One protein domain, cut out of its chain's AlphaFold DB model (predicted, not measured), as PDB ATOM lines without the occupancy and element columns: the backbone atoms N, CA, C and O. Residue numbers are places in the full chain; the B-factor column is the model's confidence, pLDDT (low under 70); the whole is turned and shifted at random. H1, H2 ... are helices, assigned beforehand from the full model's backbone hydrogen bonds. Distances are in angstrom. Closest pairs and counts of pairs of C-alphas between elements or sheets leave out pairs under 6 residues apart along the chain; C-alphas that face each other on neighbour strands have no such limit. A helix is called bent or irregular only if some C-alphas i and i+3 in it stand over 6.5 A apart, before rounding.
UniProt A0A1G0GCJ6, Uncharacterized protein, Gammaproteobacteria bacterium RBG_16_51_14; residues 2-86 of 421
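AT A GLANCE: This is residues 2 to 86 of the 421 residues of an uncharacterized protein of Gammaproteobacteria bacterium RBG_16_51_14 (UniProt A0A1G0GCJ6). A compact cluster of short helices holds two helical hairpins, H1 with H2 and H3 with H4, with H3 set across H1. H5 and H8 pack on H4, while the short H6 and H7 lie near H2, away from H3 and H4. The printed part has 85 residues with eight named helices, H1 to H8 in chain order, and no named strand; the class is all helix. The radius of gyration of the C-alphas is 11.6 A and the rounded outline spans 31 by 24 by 23 A.

IN THESE COORDINATES: H1, the longest helix, covers residues 2 to 11, 14.4 A from C-alpha 2 at (160.539, 167.720, 136.397). H2 is residues 13 to 19; it is irregular, with C-alphas 14 and 17 7.6 A apart. H3, residues 29 to 37, and H4, residues 42 to 50, are 12.4 A each. H5 is residues 54 to 59, H6 65 to 68 and H7 70 to 73. H8, residues 76 to 84, is 12.1 A and ends at C-alpha 84 at (161.620, 151.878, 111.222).

HOW THE PARTS SIT: H1 touches H2, C-alphas of Ser 9 and Thr 16 closest at 5.0 A, opposite ways at a shallow tilt of 32 degrees, only just short of steep. H1 touches H3 about perpendicular, 76 degrees, Asn 4 and Ile 36 closest at 6.2 A between C-alphas. H3 touches H4, opposite ways at a shallow tilt of 13 degrees, C-alphas of Ile 32 and Ala 45 closest at 6.1 A. H4, the hub, touches H5, closest C-alphas Ala 47 and Pro 54, 5.2 A; it only just touches H8, with 3 pairs of C-alphas within 8 A, Tyr 50 and Gly 77 closest at 5.8 A. H5 touches H8 about perpendicular, 80 degrees, C-alphas of Ile 56 and Asp 84 closest at 6.1 A. H7 touches H2, C-alphas of Glu 73 and Val 14 closest at 5.0 A; H6 touches no helix. Every O i to N i+4 pair is within hydrogen-bond range in H1, H3, H4, H5 and H8; H2 has 1 of 3, beside 3 of 4 O i to N i+3 pairs, and H6 and H7 are too short for such a pair.

THE WHOLE: The farthest C-alphas, Leu 2 and Leu 86, are 34.1 A apart. The printed part has no cut and no long link. Mean pLDDT of the printed part is 91.2; residues 24 to 28 are under 70.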
ATOM      1  N   LEU A   2     159.154 167.534 136.888       84.38
ATOM      2  CA  LEU A   2     160.539 167.720 136.397       84.38
ATOM      3  C   LEU A   2     161.431 166.463 136.486       84.38
ATOM      4  O   LEU A   2     162.101 166.130 135.515       84.38
ATOM      5  N   ARG A   3     161.375 165.709 137.597       92.88
ATOM      6  CA  ARG A   3     162.167 164.476 137.789       92.88
ATOM      7  C   ARG A   3     161.998 163.455 136.653       92.88
ATOM      8  O   ARG A   3     162.996 162.987 136.117       92.88
ATOM      9  N   ASN A   4     160.761 163.130 136.270       93.06
ATOM     10  CA  ASN A   4     160.494 162.111 135.247       93.06
ATOM     11  C   ASN A   4     160.986 162.559 133.866       93.06
ATOM     12  O   ASN A   4     161.482 161.748 133.091       93.06
ATOM     13  N   ARG A   5     160.882 163.859 133.564       91.00
ATOM     14  CA  ARG A   5     161.352 164.428 132.296       91.00
ATOM     15  C   ARG A   5     162.881 164.442 132.202       91.00
ATOM     16  O   ARG A   5     163.410 164.092 131.155       91.00
ATOM     17  N   VAL A   6     163.578 164.746 133.302       92.19
ATOM     18  CA  VAL A   6     165.049 164.636 133.393       92.19
ATOM     19  C   VAL A   6     165.506 163.185 133.229       92.19
ATOM     20  O   VAL A   6     166.449 162.904 132.498       92.19
ATOM     21  N   GLN A   7     164.816 162.231 133.856       94.69
ATOM     22  CA  GLN A   7     165.111 160.812 133.642       94.69
ATOM     23  C   GLN A   7     164.857 160.397 132.185       94.69
ATOM     24  O   GLN A   7     165.651 159.660 131.605       94.69
ATOM     25  N   ALA A   8     163.787 160.896 131.562       95.25
ATOM     26  CA  ALA A   8     163.494 160.614 130.162       95.25
ATOM     27  C   ALA A   8     164.575 161.157 129.209       95.25
ATOM     28  O   ALA A   8     164.952 160.442 128.280       95.25
ATOM     29  N   SER A   9     165.116 162.360 129.446       94.31
ATOM     30  CA  SER A   9     166.201 162.916 128.620       94.31
ATOM     31  C   SER A   9     167.518 162.159 128.791       94.31
ATOM     32  O   SER A   9     168.247 161.977 127.821       94.31
ATOM     33  N   GLN A  10     167.795 161.617 129.980       95.38
ATOM     34  CA  GLN A  10     168.940 160.723 130.193       95.38
ATOM     35  C   GLN A  10     168.796 159.391 129.437       95.38
ATOM     36  O   GLN A  10     169.785 158.825 128.970       95.38
ATOM     37  N   VAL A  11     167.569 158.870 129.310       96.69
ATOM     38  CA  VAL A  11     167.294 157.606 128.604       96.69
ATOM     39  C   VAL A  11     167.272 157.793 127.085       96.69
ATOM     40  O   VAL A  11     167.757 156.920 126.365       96.69
ATOM     41  N   LEU A  12     166.746 158.915 126.587       96.56
ATOM     42  CA  LEU A  12     166.663 159.245 125.159       96.56
ATOM     43  C   LEU A  12     167.272 160.634 124.883       96.56
ATOM     44  O   LEU A  12     166.520 161.578 124.625       96.56
ATOM     45  N   PRO A  13     168.614 160.768 124.883       96.25
ATOM     46  CA  PRO A  13     169.282 162.060 124.717       96.25
ATOM     47  C   PRO A  13     168.897 162.798 123.430       96.25
ATOM     48  O   PRO A  13     168.690 164.006 123.467       96.25
ATOM     49  N   VAL A  14     168.679 162.084 122.319       93.94
ATOM     50  CA  VAL A  14     168.220 162.679 121.044       93.94
ATOM     51  C   VAL A  14     166.861 163.382 121.136       93.94
ATOM     52  O   VAL A  14     166.527 164.211 120.298       93.94
ATOM     53  N   LEU A  15     166.046 163.055 122.144       93.06
ATOM     54  CA  LEU A  15     164.754 163.700 122.370       93.06
ATOM     55  C   LEU A  15     164.848 164.882 123.335       93.06
ATOM     56  O   LEU A  15     163.813 165.476 123.631       93.06
ATOM     57  N   THR A  16     166.037 165.246 123.828       92.25
ATOM     58  CA  THR A  16     166.194 166.264 124.880       92.25
ATOM     59  C   THR A  16     165.535 167.585 124.503       92.25
ATOM     60  O   THR A  16     164.780 168.103 125.316       92.25
ATOM     61  N   GLY A  17     165.708 168.077 123.270       87.19
ATOM     62  CA  GLY A  17     165.063 169.318 122.812       87.19
ATOM     63  C   GLY A  17     163.527 169.276 122.837       87.19
ATOM     64  O   GLY A  17     162.875 170.275 123.132       87.19
ATOM     65  N   ILE A  18     162.928 168.107 122.593       86.69
ATOM     66  CA  ILE A  18     161.470 167.906 122.671       86.69
ATOM     67  C   ILE A  18     161.018 167.731 124.125       86.69
ATOM     68  O   ILE A  18     159.965 168.224 124.530       86.69
ATOM     69  N   LEU A  19     161.801 167.018 124.933       87.06
ATOM     70  CA  LEU A  19     161.484 166.730 126.330       87.06
ATOM     71  C   LEU A  19     161.642 167.957 127.236       87.06
ATOM     72  O   LEU A  19     160.876 168.100 128.190       87.06
ATOM     73  N   SER A  20     162.587 168.847 126.922       84.38
ATOM     74  CA  SER A  20     162.797 170.117 127.623       84.38
ATOM     75  C   SER A  20     161.755 171.177 127.270       84.38
ATOM     76  O   SER A  20     161.590 172.127 128.026       84.38
ATOM     77  N   GLY A  21     161.039 171.008 126.153       78.12
ATOM     78  CA  GLY A  21     160.127 172.019 125.620       78.12
ATOM     79  C   GLY A  21     160.812 173.074 124.749       78.12
ATOM     80  O   GLY A  21     160.120 173.921 124.210       78.12
ATOM     81  N   ALA A  22     162.131 172.994 124.531       78.12
ATOM     82  CA  ALA A  22     162.854 173.943 123.677       78.12
ATOM     83  C   ALA A  22     162.376 173.927 122.210       78.12
ATOM     84  O   ALA A  22     162.515 174.915 121.495       78.12
ATOM     85  N   ILE A  23     161.799 172.812 121.752       72.94
ATOM     86  CA  ILE A  23     161.156 172.686 120.438       72.94
ATOM     87  C   ILE A  23     159.638 172.791 120.656       72.94
ATOM     88  O   ILE A  23     158.930 171.793 120.793       72.94
ATOM     89  N   GLU A  24     159.158 174.025 120.788       53.06
ATOM     90  CA  GLU A  24     157.928 174.365 121.523       53.06
ATOM     91  C   GLU A  24     156.610 174.279 120.712       53.06
ATOM     92  O   GLU A  24     155.536 174.604 121.211       53.06
ATOM     93  N   THR A  25     156.625 173.819 119.458       56.22
ATOM     94  CA  THR A  25     155.588 174.255 118.498       56.22
ATOM     95  C   THR A  25     154.469 173.281 118.131       56.22
ATOM     96  O   THR A  25     153.667 173.619 117.265       56.22
ATOM     97  N   ILE A  26     154.305 172.105 118.755       63.84
ATOM     98  CA  ILE A  26     153.220 171.193 118.331       63.84
ATOM     99  C   ILE A  26     152.450 170.607 119.518       63.84
ATOM    100  O   ILE A  26     153.017 169.967 120.404       63.84
ATOM    101  N   ALA A  27     151.116 170.761 119.497       66.38
ATOM    102  CA  ALA A  27     150.164 170.166 120.451       66.38
ATOM    103  C   ALA A  27     150.390 168.660 120.683       66.38
ATOM    104  O   ALA A  27     150.060 168.112 121.733       66.38
ATOM    105  N   SER A  28     151.008 168.002 119.710       66.19
ATOM    106  CA  SER A  28     151.392 166.606 119.725       66.19
ATOM    107  C   SER A  28     152.457 166.309 120.811       66.19
ATOM    108  O   SER A  28     152.330 165.297 121.504       66.19
ATOM    109  N   VAL A  29     153.427 167.195 121.085       83.56
ATOM    110  CA  VAL A  29     154.466 166.989 122.127       83.56
ATOM    111  C   VAL A  29     153.861 166.887 123.532       83.56
ATOM    112  O   VAL A  29     154.324 166.094 124.358       83.56
ATOM    113  N   LYS A  30     152.744 167.589 123.781       87.00
ATOM    114  CA  LYS A  30     152.011 167.526 125.059       87.00
ATOM    115  C   LYS A  30     151.574 166.102 125.410       87.00
ATOM    116  O   LYS A  30     151.480 165.770 126.588       87.00
ATOM    117  N   SER A  31     151.330 165.244 124.414       88.81
ATOM    118  CA  SER A  31     150.949 163.846 124.649       88.81
ATOM    119  C   SER A  31     152.095 163.009 125.234       88.81
ATOM    120  O   SER A  31     151.857 162.225 126.155       88.81
ATOM    121  N   ILE A  32     153.335 163.229 124.774       90.75
ATOM    122  CA  ILE A  32     154.535 162.591 125.332       90.75
ATOM    123  C   ILE A  32     154.788 163.121 126.741       90.75
ATOM    124  O   ILE A  32     154.959 162.328 127.664       90.75
ATOM    125  N   HIS A  33     154.761 164.446 126.931       91.25
ATOM    126  CA  HIS A  33     154.947 165.052 128.255       91.25
ATOM    127  C   HIS A  33     153.929 164.520 129.262       91.25
ATOM    128  O   HIS A  33     154.320 164.050 130.325       91.25
ATOM    129  N   LYS A  34     152.644 164.475 128.891       92.75
ATOM    130  CA  LYS A  34     151.581 163.907 129.729       92.75
ATOM    131  C   LYS A  34     151.845 162.441 130.069       92.75
ATOM    132  O   LYS A  34     151.622 162.041 131.205       92.75
ATOM    133  N   ALA A  35     152.309 161.633 129.114       93.44
ATOM    134  CA  ALA A  35     152.637 160.234 129.377       93.44
ATOM    135  C   ALA A  35     153.793 160.091 130.385       93.44
ATOM    136  O   ALA A  35     153.689 159.289 131.311       93.44
ATOM    137  N   ILE A  36     154.841 160.909 130.253       93.00
ATOM    138  CA  ILE A  36     156.001 160.932 131.162       93.00
ATOM    139  C   ILE A  36     155.608 161.418 132.561       93.00
ATOM    140  O   ILE A  36     155.984 160.814 133.568       93.00
ATOM    141  N   ASP A  37     154.817 162.487 132.638       94.25
ATOM    142  CA  ASP A  37     154.347 163.049 133.905       94.25
ATOM    143  C   ASP A  37     153.432 162.069 134.655       94.25
ATOM    144  O   ASP A  37     153.449 162.031 135.882       94.25
ATOM    145  N   GLN A  38     152.692 161.230 133.922       95.38
ATOM    146  CA  GLN A  38     151.857 160.152 134.461       95.38
ATOM    147  C   GLN A  38     152.632 158.857 134.768       95.38
ATOM    148  O   GLN A  38     152.018 157.882 135.192       95.38
ATOM    149  N   GLY A  39     153.947 158.806 134.526       94.38
ATOM    150  CA  GLY A  39     154.765 157.613 134.767       94.38
ATOM    151  C   GLY A  39     154.480 156.446 133.815       94.38
ATOM    152  O   GLY A  39     154.762 155.298 134.149       94.38
ATOM    153  N   LYS A  40     153.909 156.710 132.633       95.81
ATOM    154  CA  LYS A  40     153.691 155.672 131.616       95.81
ATOM    155  C   LYS A  40     155.027 155.210 131.019       95.81
ATOM    156  O   LYS A  40     155.965 156.007 130.959       95.81
ATOM    157  N   PRO A  41     155.116 153.965 130.511       95.94
ATOM    158  CA  PRO A  41     156.316 153.479 129.835       95.94
ATOM    159  C   PRO A  41     156.750 154.411 128.694       95.94
ATOM    160  O   PRO A  41     156.035 154.590 127.705       95.94
ATOM    161  N   LEU A  42     157.937 155.015 128.835       94.62
ATOM    162  CA  LEU A  42     158.457 156.030 127.910       94.62
ATOM    163  C   LEU A  42     158.564 155.502 126.474       94.62
ATOM    164  O   LEU A  42     158.185 156.194 125.532       94.62
ATOM    165  N   ILE A  43     159.054 154.270 126.314       96.94
ATOM    166  CA  ILE A  43     159.255 153.631 125.008       96.94
ATOM    167  C   ILE A  43     157.932 153.550 124.240       96.94
ATOM    168  O   ILE A  43     157.876 153.967 123.086       96.94
ATOM    169  N   ASP A  44     156.867 153.071 124.883       96.44
ATOM    170  CA  ASP A  44     155.562 152.892 124.238       96.44
ATOM    171  C   ASP A  44     154.908 154.235 123.918       96.44
ATOM    172  O   ASP A  44     154.308 154.401 122.856       96.44
ATOM    173  N   ALA A  45     155.067 155.224 124.804       94.81
ATOM    174  CA  ALA A  45     154.576 156.577 124.573       94.81
ATOM    175  C   ALA A  45     155.241 157.226 123.346       94.81
ATOM    176  O   ALA A  45     154.547 157.769 122.487       94.81
ATOM    177  N   VAL A  46     156.569 157.129 123.235       95.00
ATOM    178  CA  VAL A  46     157.339 157.666 122.100       95.00
ATOM    179  C   VAL A  46     157.038 156.895 120.811       95.00
ATOM    180  O   VAL A  46     156.824 157.508 119.766       95.00
ATOM    181  N   ALA A  47     156.975 155.564 120.876       96.56
ATOM    182  CA  ALA A  47     156.673 154.711 119.727       96.56
ATOM    183  C   ALA A  47     155.283 155.016 119.152       96.56
ATOM    184  O   ALA A  47     155.144 155.272 117.954       96.56
ATOM    185  N   LYS A  48     154.269 155.092 120.026       94.94
ATOM    186  CA  LYS A  48     152.901 155.471 119.658       94.94
ATOM    187  C   LYS A  48     152.843 156.871 119.055       94.94
ATOM    188  O   LYS A  48     152.121 157.079 118.086       94.94
ATOM    189  N   TYR A  49     153.593 157.815 119.616       92.44
ATOM    190  CA  TYR A  49     153.622 159.191 119.137       92.44
ATOM    191  C   TYR A  49     154.162 159.317 117.707       92.44
ATOM    192  O   TYR A  49     153.554 159.984 116.873       92.44
ATOM    193  N   TYR A  50     155.293 158.673 117.411       93.69
ATOM    194  CA  TYR A  50     155.913 158.755 116.085       93.69
ATOM    195  C   TYR A  50     155.346 157.762 115.068       93.69
ATOM    196  O   TYR A  50     155.657 157.881 113.880       93.69
ATOM    197  N   GLY A  51     154.515 156.815 115.515       95.31
ATOM    198  CA  GLY A  51     153.972 155.749 114.680       95.31
ATOM    199  C   GLY A  51     155.049 154.763 114.234       95.31
ATOM    200  O   GLY A  51     155.091 154.411 113.062       95.31
ATOM    201  N   VAL A  52     155.943 154.371 115.147       97.38
ATOM    202  CA  VAL A  52     157.053 153.436 114.880       97.38
ATOM    203  C   VAL A  52     157.012 152.249 115.835       97.38
ATOM    204  O   VAL A  52     156.375 152.309 116.890       97.38
ATOM    205  N   ARG A  53     157.723 151.162 115.514       97.69
ATOM    206  CA  ARG A  53     157.810 150.001 116.414       97.69
ATOM    207  C   ARG A  53     158.585 150.353 117.704       97.69
ATOM    208  O   ARG A  53     159.623 151.013 117.627       97.69
ATOM    209  N   PRO A  54     158.182 149.851 118.893       97.50
ATOM    210  CA  PRO A  54     158.919 150.059 120.149       97.50
ATOM    211  C   PRO A  54     160.394 149.630 120.108       97.50
ATOM    212  O   PRO A  54     161.232 150.204 120.803       97.50
ATOM    213  N   SER A  55     160.735 148.639 119.277       97.19
ATOM    214  CA  SER A  55     162.121 148.212 119.044       97.19
ATOM    215  C   SER A  55     163.002 149.317 118.454       97.19
ATOM    216  O   SER A  55     164.188 149.353 118.763       97.19
ATOM    217  N   ILE A  56     162.436 150.237 117.668       97.81
ATOM    218  CA  ILE A  56     163.169 151.365 117.079       97.81
ATOM    219  C   ILE A  56     163.501 152.410 118.137       97.81
ATOM    220  O   ILE A  56     164.614 152.917 118.192       97.81
ATOM    221  N   VAL A  57     162.562 152.698 119.038       97.31
ATOM    222  CA  VAL A  57     162.846 153.590 120.170       97.31
ATOM    223  C   VAL A  57     163.911 152.969 121.075       97.31
ATOM    224  O   VAL A  57     164.778 153.675 121.577       97.31
ATOM    225  N   ARG A  58     163.901 151.638 121.238       96.88
ATOM    226  CA  ARG A  58     164.949 150.921 121.977       96.88
ATOM    227  C   ARG A  58     166.332 151.022 121.330       96.88
ATOM    228  O   ARG A  58     167.305 151.108 122.074       96.88
ATOM    229  N   SER A  59     166.441 151.041 119.999       95.69
ATOM    230  CA  SER A  59     167.749 151.078 119.321       95.69
ATOM    231  C   SER A  59     168.502 152.404 119.492       95.69
ATOM    232  O   SER A  59     169.720 152.434 119.332       95.69
ATOM    233  N   ILE A  60     167.808 153.473 119.893       96.56
ATOM    234  CA  ILE A  60     168.398 154.795 120.160       96.56
ATOM    235  C   ILE A  60     168.542 155.124 121.658       96.56
ATOM    236  O   ILE A  60     168.915 156.243 122.012       96.56
ATOM    237  N   ILE A  61     168.248 154.178 122.558       96.81
ATOM    238  CA  ILE A  61     168.406 154.387 124.004       96.81
ATOM    239  C   ILE A  61     169.864 154.726 124.328       96.81
ATOM    240  O   ILE A  61     170.784 154.038 123.890       96.81
ATOM    241  N   ARG A  62     170.059 155.781 125.134       96.50
ATOM    242  CA  ARG A  62     171.358 156.307 125.600       96.50
ATOM    243  C   ARG A  62     172.321 156.760 124.495       96.50
ATOM    244  O   ARG A  62     173.450 157.130 124.807       96.50
ATOM    245  N   LYS A  63     171.892 156.771 123.231       96.56
ATOM    246  CA  LYS A  63     172.694 157.284 122.120       96.56
ATOM    247  C   LYS A  63     172.778 158.802 122.202       96.56
ATOM    248  O   LYS A  63     171.754 159.480 122.299       96.56
ATOM    249  N   GLN A  64     174.003 159.319 122.197       96.06
ATOM    250  CA  GLN A  64     174.257 160.750 122.321       96.06
ATOM    251  C   GLN A  64     174.117 161.452 120.963       96.06
ATOM    252  O   GLN A  64     174.453 160.854 119.938       96.06
ATOM    253  N   PRO A  65     173.703 162.732 120.932       95.12
ATOM    254  CA  PRO A  65     173.689 163.544 119.714       95.12
ATOM    255  C   PRO A  65     175.043 163.587 118.995       95.12
ATOM    256  O   PRO A  65     175.089 163.555 117.770       95.12
ATOM    257  N   SER A  66     176.150 163.576 119.741       94.81
ATOM    258  CA  SER A  66     177.507 163.504 119.184       94.81
ATOM    259  C   SER A  66     177.819 162.174 118.484       94.81
ATOM    260  O   SER A  66     178.670 162.136 117.600       94.81
ATOM    261  N   GLU A  67     177.133 161.088 118.850       95.06
ATOM    262  CA  GLU A  67     177.288 159.768 118.234       95.06
ATOM    263  C   GLU A  67     176.432 159.637 116.969       95.06
ATOM    264  O   GLU A  67     176.915 159.192 115.928       95.06
ATOM    265  N   ILE A  68     175.159 160.030 117.056       95.62
ATOM    266  CA  ILE A  68     174.173 159.843 115.981       95.62
ATOM    267  C   ILE A  68     174.115 161.017 115.001       95.62
ATOM    268  O   ILE A  68     173.623 160.846 113.890       95.62
ATOM    269  N   GLY A  69     174.590 162.199 115.399       94.75
ATOM    270  CA  GLY A  69     174.502 163.471 114.680       94.75
ATOM    271  C   GLY A  69     173.493 164.454 115.293       94.75
ATOM    272  O   GLY A  69     172.298 164.166 115.360       94.75
ATOM    273  N   TYR A  70     173.966 165.657 115.645       93.19
ATOM    274  CA  TYR A  70     173.172 166.746 116.246       93.19
ATOM    275  C   TYR A  70     171.945 167.159 115.427       93.19
ATOM    276  O   TYR A  70     170.907 167.512 115.977       93.19
ATOM    277  N   TYR A  71     172.019 167.041 114.099       90.62
ATOM    278  CA  TYR A  71     170.895 167.324 113.206       90.62
ATOM    279  C   TYR A  71     169.605 166.555 113.594       90.62
ATOM    280  O   TYR A  71     168.497 167.075 113.429       90.62
ATOM    281  N   TRP A  72     169.719 165.347 114.164       93.69
ATOM    282  CA  TRP A  72     168.553 164.552 114.556       93.69
ATOM    283  C   TRP A  72     167.840 165.043 115.813       93.69
ATOM    284  O   TRP A  72     166.678 164.684 115.991       93.69
ATOM    285  N   GLU A  73     168.459 165.886 116.642       90.56
ATOM    286  CA  GLU A  73     167.791 166.470 117.816       90.56
ATOM    287  C   GLU A  73     166.607 167.353 117.416       90.56
ATOM    288  O   GLU A  73     165.587 167.404 118.106       90.56
ATOM    289  N   HIS A  74     166.712 168.000 116.254       88.31
ATOM    290  CA  HIS A  74     165.659 168.850 115.705       88.31
ATOM    291  C   HIS A  74     164.627 168.071 114.884       88.31
ATOM    292  O   HIS A  74     163.547 168.585 114.603       88.31
ATOM    293  N   GLN A  75     164.937 166.837 114.469       90.94
ATOM    294  CA  GLN A  75     164.054 166.015 113.632       90.94
ATOM    295  C   GLN A  75     164.003 164.535 114.065       90.94
ATOM    296  O   GLN A  75     164.101 163.636 113.218       90.94
ATOM    297  N   PRO A  76     163.780 164.223 115.355       92.88
ATOM    298  CA  PRO A  76     163.873 162.847 115.842       92.88
ATOM    299  C   PRO A  76     162.765 161.949 115.287       92.88
ATOM    300  O   PRO A  76     162.971 160.756 115.084       92.88
ATOM    301  N   GLY A  77     161.600 162.514 114.957       92.94
ATOM    302  CA  GLY A  77     160.541 161.761 114.288       92.94
ATOM    303  C   GLY A  77     160.937 161.265 112.904       92.94
ATOM    304  O   GLY A  77     160.538 160.172 112.508       92.94
ATOM    305  N   ARG A  78     161.759 162.033 112.180       92.31
ATOM    306  CA  ARG A  78     162.304 161.588 110.899       92.31
ATOM    307  C   ARG A  78     163.311 160.466 111.117       92.31
ATOM    308  O   ARG A  78     163.191 159.455 110.434       92.31
ATOM    309  N   LEU A  79     164.227 160.613 112.079       95.25
ATOM    310  CA  LEU A  79     165.182 159.556 112.431       95.25
ATOM    311  C   LEU A  79     164.458 158.239 112.727       95.25
ATOM    312  O   LEU A  79     164.754 157.210 112.129       95.25
ATOM    313  N   LEU A  80     163.469 158.283 113.618       96.38
ATOM    314  CA  LEU A  80     162.722 157.102 114.032       96.38
ATOM    315  C   LEU A  80     161.986 156.451 112.858       96.38
ATOM    316  O   LEU A  80     162.093 155.245 112.671       96.38
ATOM    317  N   LYS A  81     161.292 157.233 112.024       95.31
ATOM    318  CA  LYS A  81     160.615 156.705 110.827       95.31
ATOM    319  C   LYS A  81     161.595 156.128 109.810       95.31
ATOM    320  O   LYS A  81     161.261 155.177 109.113       95.31
ATOM    321  N   LEU A  82     162.785 156.708 109.706       94.19
ATOM    322  CA  LEU A  82     163.830 156.239 108.807       94.19
ATOM    323  C   LEU A  82     164.376 154.881 109.266       94.19
ATOM    324  O   LEU A  82     164.423 153.944 108.473       94.19
ATOM    325  N   LEU A  83     164.697 154.742 110.555       96.31
ATOM    326  CA  LEU A  83     165.124 153.473 111.154       96.31
ATOM    327  C   LEU A  83     164.020 152.409 111.117       96.31
ATOM    328  O   LEU A  83     164.309 151.230 110.929       96.31
ATOM    329  N   ASP A  84     162.753 152.806 111.263       96.75
ATOM    330  CA  ASP A  84     161.620 151.878 111.222       96.75
ATOM    331  C   ASP A  84     161.423 151.237 109.844       96.75
ATOM    332  O   ASP A  84     160.896 150.132 109.745       96.75
ATOM    333  N   LYS A  85     161.917 151.878 108.779       94.56
ATOM    334  CA  LYS A  85     161.933 151.324 107.418       94.56
ATOM    335  C   LYS A  85     163.080 150.343 107.179       94.56
ATOM    336  O   LYS A  85     163.136 149.768 106.091       94.56
ATOM    337  N   LEU A  86     163.982 150.173 108.146       94.88
ATOM    338  CA  LEU A  86     165.123 149.271 108.066       94.88
ATOM    339  C   LEU A  86     164.917 148.022 108.942       94.88
ATOM    340  O   LEU A  86     164.390 148.121 110.058       94.88
TER     341      LEU A  86